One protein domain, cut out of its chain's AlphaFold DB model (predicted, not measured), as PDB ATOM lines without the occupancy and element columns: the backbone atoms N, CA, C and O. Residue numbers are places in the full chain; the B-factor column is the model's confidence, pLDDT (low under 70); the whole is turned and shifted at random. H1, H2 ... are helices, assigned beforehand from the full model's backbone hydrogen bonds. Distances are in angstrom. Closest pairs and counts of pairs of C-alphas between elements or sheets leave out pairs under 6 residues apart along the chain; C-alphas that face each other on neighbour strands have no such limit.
ATOM      1  N   GLU A   2      61.626 -51.942   9.463       61.66
ATOM      2  CA  GLU A   2      61.601 -50.469   9.585       61.66
ATOM      3  C   GLU A   2      61.859 -49.706   8.270       61.66
ATOM      4  O   GLU A   2      61.114 -48.789   7.930       61.66
ATOM      5  N   GLN A   3      62.846 -50.137   7.474       60.19
ATOM      6  CA  GLN A   3      63.136 -49.539   6.159       60.19
ATOM      7  C   GLN A   3      61.974 -49.685   5.165       60.19
ATOM      8  O   GLN A   3      61.718 -48.781   4.376       60.19
ATOM      9  N   LEU A   4      61.234 -50.793   5.236       61.16
ATOM     10  CA  LEU A   4      60.133 -51.092   4.318       61.16
ATOM     11  C   LEU A   4      58.903 -50.223   4.633       61.16
ATOM     12  O   LEU A   4      58.255 -49.718   3.722       61.16
ATOM     13  N   HIS A   5      58.638 -49.950   5.918       57.31
ATOM     14  CA  HIS A   5      57.604 -48.996   6.334       57.31
ATOM     15  C   HIS A   5      57.938 -47.547   5.958       57.31
ATOM     16  O   HIS A   5      57.050 -46.829   5.503       57.31
ATOM     17  N   GLN A   6      59.200 -47.120   6.084       59.03
ATOM     18  CA  GLN A   6      59.609 -45.785   5.628       59.03
ATOM     19  C   GLN A   6      59.447 -45.636   4.111       59.03
ATOM     20  O   GLN A   6      58.916 -44.635   3.637       59.03
ATOM     21  N   GLN A   7      59.826 -46.660   3.346       57.97
ATOM     22  CA  GLN A   7      59.715 -46.650   1.888       57.97
ATOM     23  C   GLN A   7      58.253 -46.665   1.405       57.97
ATOM     24  O   GLN A   7      57.925 -46.006   0.419       57.97
ATOM     25  N   LEU A   8      57.358 -47.361   2.116       59.88
ATOM     26  CA  LEU A   8      55.911 -47.336   1.864       59.88
ATOM     27  C   LEU A   8      55.271 -45.994   2.253       59.88
ATOM     28  O   LEU A   8      54.426 -45.488   1.518       59.88
ATOM     29  N   GLY A   9      55.691 -45.387   3.367       61.25
ATOM     30  CA  GLY A   9      55.224 -44.064   3.795       61.25
ATOM     31  C   GLY A   9      55.597 -42.957   2.805       61.25
ATOM     32  O   GLY A   9      54.744 -42.154   2.426       61.25
ATOM     33  N   LEU A  10      56.842 -42.968   2.317       60.56
ATOM     34  CA  LEU A  10      57.330 -42.030   1.302       60.56
ATOM     35  C   LEU A  10      56.628 -42.234  -0.051       60.56
ATOM     36  O   LEU A  10      56.184 -41.261  -0.658       60.56
ATOM     37  N   ASN A  11      56.446 -43.487  -0.490       60.44
ATOM     38  CA  ASN A  11      55.710 -43.796  -1.723       60.44
ATOM     39  C   ASN A  11      54.244 -43.350  -1.663       60.44
ATOM     40  O   ASN A  11      53.740 -42.787  -2.635       60.44
ATOM     41  N   ASN A  12      53.569 -43.549  -0.528       61.75
ATOM     42  CA  ASN A  12      52.185 -43.108  -0.333       61.75
ATOM     43  C   ASN A  12      52.065 -41.578  -0.319       61.75
ATOM     44  O   ASN A  12      51.128 -41.023  -0.893       61.75
ATOM     45  N   GLN A  13      53.021 -40.869   0.287       62.12
ATOM     46  CA  GLN A  13      53.047 -39.404   0.249       62.12
ATOM     47  C   GLN A  13      53.296 -38.872  -1.164       62.12
ATOM     48  O   GLN A  13      52.657 -37.903  -1.575       62.12
ATOM     49  N   GLN A  14      54.190 -39.507  -1.919       64.94
ATOM     50  CA  GLN A  14      54.508 -39.102  -3.284       64.94
ATOM     51  C   GLN A  14      53.335 -39.351  -4.242       64.94
ATOM     52  O   GLN A  14      52.983 -38.463  -5.016       64.94
ATOM     53  N   THR A  15      52.650 -40.490  -4.115       73.81
ATOM     54  CA  THR A  15      51.415 -40.770  -4.872       73.81
ATOM     55  C   THR A  15      50.253 -39.866  -4.468       73.81
ATOM     56  O   THR A  15      49.481 -39.453  -5.329       73.81
ATOM     57  N   THR A  16      50.136 -39.496  -3.190       79.56
ATOM     58  CA  THR A  16      49.091 -38.564  -2.729       79.56
ATOM     59  C   THR A  16      49.325 -37.153  -3.266       79.56
ATOM     60  O   THR A  16      48.393 -36.530  -3.768       79.56
ATOM     61  N   LYS A  17      50.569 -36.660  -3.227       81.44
ATOM     62  CA  LYS A  17      50.923 -35.355  -3.805       81.44
ATOM     63  C   LYS A  17      50.678 -35.318  -5.310       81.44
ATOM     64  O   LYS A  17      50.114 -34.344  -5.792       81.44
ATOM     65  N   GLN A  18      51.054 -36.376  -6.026       84.31
ATOM     66  CA  GLN A  18      50.843 -36.444  -7.470       84.31
ATOM     67  C   GLN A  18      49.352 -36.425  -7.819       84.31
ATOM     68  O   GLN A  18      48.941 -35.607  -8.627       84.31
ATOM     69  N   ARG A  19      48.523 -37.222  -7.132       86.50
ATOM     70  CA  ARG A  19      47.064 -37.213  -7.343       86.50
ATOM     71  C   ARG A  19      46.422 -35.859  -7.070       86.50
ATOM     72  O   ARG A  19      45.479 -35.489  -7.758       86.50
ATOM     73  N   LEU A  20      46.914 -35.136  -6.063       87.25
ATOM     74  CA  LEU A  20      46.455 -33.775  -5.812       87.25
ATOM     75  C   LEU A  20      46.819 -32.878  -6.997       87.25
ATOM     76  O   LEU A  20      45.930 -32.240  -7.541       87.25
ATOM     77  N   ILE A  21      48.080 -32.876  -7.439       87.62
ATOM     78  CA  ILE A  21      48.521 -32.081  -8.599       87.62
ATOM     79  C   ILE A  21      47.698 -32.417  -9.849       87.62
ATOM     80  O   ILE A  21      47.239 -31.506 -10.530       87.62
ATOM     81  N   ASP A  22      47.461 -33.699 -10.120       90.31
ATOM     82  CA  ASP A  22      46.674 -34.141 -11.272       90.31
ATOM     83  C   ASP A  22      45.225 -33.635 -11.180       90.31
ATOM     84  O   ASP A  22      44.703 -33.087 -12.145       90.31
ATOM     85  N   SER A  23      44.609 -33.715  -9.994       89.00
ATOM     86  CA  SER A  23      43.264 -33.179  -9.751       89.00
ATOM     87  C   SER A  23      43.190 -31.661  -9.921       89.00
ATOM     88  O   SER A  23      42.181 -31.163 -10.409       89.00
ATOM     89  N   TRP A  24      44.226 -30.925  -9.509       87.44
ATOM     90  CA  TRP A  24      44.307 -29.479  -9.722       87.44
ATOM     91  C   TRP A  24      44.428 -29.151 -11.212       87.44
ATOM     92  O   TRP A  24      43.727 -28.272 -11.700       87.44
ATOM     93  N   ASN A  25      45.272 -29.878 -11.944       89.56
ATOM     94  CA  ASN A  25      45.443 -29.673 -13.382       89.56
ATOM     95  C   ASN A  25      44.166 -29.991 -14.167       89.56
ATOM     96  O   ASN A  25      43.864 -29.307 -15.137       89.56
ATOM     97  N   GLU A  26      43.422 -31.023 -13.763       92.50
ATOM     98  CA  GLU A  26      42.170 -31.395 -14.421       92.50
ATOM     99  C   GLU A  26      41.059 -30.367 -14.164       92.50
ATOM    100  O   GLU A  26      40.362 -29.983 -15.104       92.50
ATOM    101  N   ALA A  27      40.943 -29.868 -12.927       89.19
ATOM    102  CA  ALA A  27      39.939 -28.875 -12.541       89.19
ATOM    103  C   ALA A  27      40.068 -27.533 -13.283       89.19
ATOM    104  O   ALA A  27      39.060 -26.864 -13.462       89.19
ATOM    105  N   TYR A  28      41.280 -27.175 -13.716       89.81
ATOM    106  CA  TYR A  28      41.584 -25.938 -14.451       89.81
ATOM    107  C   TYR A  28      42.160 -26.230 -15.846       89.81
ATOM    108  O   TYR A  28      43.018 -25.507 -16.362       89.81
ATOM    109  N   SER A  29      41.752 -27.352 -16.442       93.19
ATOM    110  CA  SER A  29      42.263 -27.800 -17.744       93.19
ATOM    111  C   SER A  29      41.799 -26.924 -18.914       93.19
ATOM    112  O   SER A  29      42.446 -26.906 -19.963       93.19
ATOM    113  N   ASP A  30      40.721 -26.167 -18.727       93.94
ATOM    114  CA  ASP A  30      40.199 -25.143 -19.635       93.94
ATOM    115  C   ASP A  30      40.869 -23.769 -19.460       93.94
ATOM    116  O   ASP A  30      40.593 -22.839 -20.222       93.94
ATOM    117  N   GLY A  31      41.823 -23.665 -18.534       91.62
ATOM    118  CA  GLY A  31      42.518 -22.434 -18.190       91.62
ATOM    119  C   GLY A  31      41.984 -21.829 -16.897       91.62
ATOM    120  O   GLY A  31      41.281 -22.477 -16.135       91.62
ATOM    121  N   LEU A  32      42.380 -20.586 -16.628       92.62
ATOM    122  CA  LEU A  32      41.858 -19.814 -15.506       92.62
ATOM    123  C   LEU A  32      41.063 -18.645 -16.061       92.62
ATOM    124  O   LEU A  32      41.572 -17.896 -16.903       92.62
ATOM    125  N   ASP A  33      39.850 -18.462 -15.558       94.94
ATOM    126  CA  ASP A  33      39.111 -17.237 -15.797       94.94
ATOM    127  C   ASP A  33      39.660 -16.071 -14.947       94.94
ATOM    128  O   ASP A  33      40.558 -16.211 -14.104       94.94
ATOM    129  N   GLU A  34      39.158 -14.864 -15.207       95.69
ATOM    130  CA  GLU A  34      39.607 -13.655 -14.510       95.69
ATOM    131  C   GLU A  34      39.306 -13.711 -13.002       95.69
ATOM    132  O   GLU A  34      40.124 -13.287 -12.183       95.69
ATOM    133  N   SER A  35      38.162 -14.281 -12.619       94.75
ATOM    134  CA  SER A  35      37.742 -14.398 -11.223       94.75
ATOM    135  C   SER A  35      38.589 -15.415 -10.450       94.75
ATOM    136  O   SER A  35      39.015 -15.140  -9.324       94.75
ATOM    137  N   GLU A  36      38.916 -16.544 -11.076       93.62
ATOM    138  CA  GLU A  36      39.790 -17.587 -10.543       93.62
ATOM    139  C   GLU A  36      41.220 -17.070 -10.391       93.62
ATOM    140  O   GLU A  36      41.864 -17.285  -9.359       93.62
ATOM    141  N   THR A  37      41.697 -16.311 -11.379       94.31
ATOM    142  CA  THR A  37      43.006 -15.652 -11.338       94.31
ATOM    143  C   THR A  37      43.095 -14.683 -10.158       94.31
ATOM    144  O   THR A  37      44.027 -14.783  -9.352       94.31
ATOM    145  N   LEU A  38      42.105 -13.799 -10.003       95.81
ATOM    146  CA  LEU A  38      42.034 -12.831  -8.903       95.81
ATOM    147  C   LEU A  38      41.979 -13.518  -7.534       95.81
ATOM    148  O   LEU A  38      42.691 -13.125  -6.605       95.81
ATOM    149  N   MET A  39      41.170 -14.570  -7.399       93.69
ATOM    150  CA  MET A  39      41.084 -15.340  -6.161       93.69
ATOM    151  C   MET A  39      42.439 -15.972  -5.809       93.69
ATOM    152  O   MET A  39      42.904 -15.849  -4.672       93.69
ATOM    153  N   LEU A  40      43.103 -16.617  -6.773       91.12
ATOM    154  CA  LEU A  40      44.410 -17.238  -6.557       91.12
ATOM    155  C   LEU A  40      45.486 -16.208  -6.184       91.12
ATOM    156  O   LEU A  40      46.329 -16.484  -5.328       91.12
ATOM    157  N   GLU A  41      45.467 -15.019  -6.787       93.62
ATOM    158  CA  GLU A  41      46.351 -13.914  -6.399       93.62
ATOM    159  C   GLU A  41      46.101 -13.446  -4.965       93.62
ATOM    160  O   GLU A  41      47.062 -13.293  -4.204       93.62
ATOM    161  N   GLY A  42      44.834 -13.304  -4.568       94.56
ATOM    162  CA  GLY A  42      44.453 -12.959  -3.199       94.56
ATOM    163  C   GLY A  42      44.957 -13.980  -2.175       94.56
ATOM    164  O   GLY A  42      45.561 -13.605  -1.167       94.56
ATOM    165  N   ILE A  43      44.797 -15.276  -2.464       92.06
ATOM    166  CA  ILE A  43      45.300 -16.363  -1.607       92.06
ATOM    167  C   ILE A  43      46.829 -16.309  -1.499       92.06
ATOM    168  O   ILE A  43      47.365 -16.375  -0.392       92.06
ATOM    169  N   ARG A  44      47.545 -16.148  -2.621       90.00
ATOM    170  CA  ARG A  44      49.018 -16.055  -2.630       90.00
ATOM    171  C   ARG A  44      49.522 -14.859  -1.833       90.00
ATOM    172  O   ARG A  44      50.501 -14.977  -1.099       90.00
ATOM    173  N   HIS A  45      48.871 -13.710  -1.987       92.12
ATOM    174  CA  HIS A  45      49.210 -12.510  -1.234       92.12
ATOM    175  C   HIS A  45      49.009 -12.734   0.270       92.12
ATOM    176  O   HIS A  45      49.909 -12.451   1.057       92.12
ATOM    177  N   HIS A  46      47.881 -13.330   0.665       91.62
ATOM    178  CA  HIS A  46      47.604 -13.652   2.062       91.62
ATOM    179  C   HIS A  46      48.611 -14.653   2.657       91.62
ATOM    180  O   HIS A  46      49.109 -14.447   3.758       91.62
ATOM    181  N   GLN A  47      48.986 -15.703   1.921       86.94
ATOM    182  CA  GLN A  47      49.981 -16.686   2.377       86.94
ATOM    183  C   GLN A  47      51.363 -16.073   2.619       86.94
ATOM    184  O   GLN A  47      52.050 -16.470   3.562       86.94
ATOM    185  N   ARG A  48      51.769 -15.102   1.790       83.88
ATOM    186  CA  ARG A  48      53.016 -14.355   2.006       83.88
ATOM    187  C   ARG A  48      52.971 -13.572   3.315       83.88
ATOM    188  O   ARG A  48      53.935 -13.635   4.059       83.88
ATOM    189  N   GLN A  49      51.840 -12.940   3.628       77.06
ATOM    190  CA  GLN A  49      51.653 -12.224   4.896       77.06
ATOM    191  C   GLN A  49      51.647 -13.142   6.126       77.06
ATOM    192  O   GLN A  49      52.014 -12.709   7.207       77.06
ATOM    193  N   LEU A  50      51.225 -14.403   5.986       74.00
ATOM    194  CA  LEU A  50      51.253 -15.385   7.080       74.00
ATOM    195  C   LEU A  50      52.637 -16.016   7.309       74.00
ATOM    196  O   LEU A  50      52.819 -16.721   8.298       74.00
ATOM    197  N   SER A  51      53.573 -15.830   6.376       72.69
ATOM    198  CA  SER A  51      54.923 -16.408   6.440       72.69
ATOM    199  C   SER A  51      55.977 -15.421   6.969       72.69
ATOM    200  O   SER A  51      57.164 -15.750   6.936       72.69
TER     201      SER A  51
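AT A GLANCE: This is residues 2 to 51 of the 52 residues of an uncharacterized protein of Microcystis aeruginosa PCC 9717 (UniProt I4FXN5). Two helices make an open, flat V: the long H1 is one arm, the shorter H2 is the other, and residues 28 to 33 join them at the point. H2 folds back from that point, and the free ends of both arms stick out. The printed part has 50 residues with two named helices, H1 then H2, and no named strand; the class is all helix. It is extended, with a radius of gyration of the C-alphas of 16.3 A and spans of 48 by 30 by 6 A.

IN THESE COORDINATES: H1 is residues 2 to 27, 37.8 A long, from C-alpha 2 at (61.601, -50.469, 9.585). H2 is residues 34 to 50, 24.6 A long, ending at C-alpha 50 at (51.253, -15.385, 7.080).

HOW THE PARTS SIT: H1 and H2 are apart. In both, every O i to N i+4 pair is within hydrogen-bond range. Residues 2 to 27 and 41 to 51 stand free.

THE WHOLE: The C-alphas farthest apart, of Glu 2 and Glu 34, are 49.2 A apart. The printed part has no cut, and its link is short. pLDDT is under 70 at residues 2 to 14.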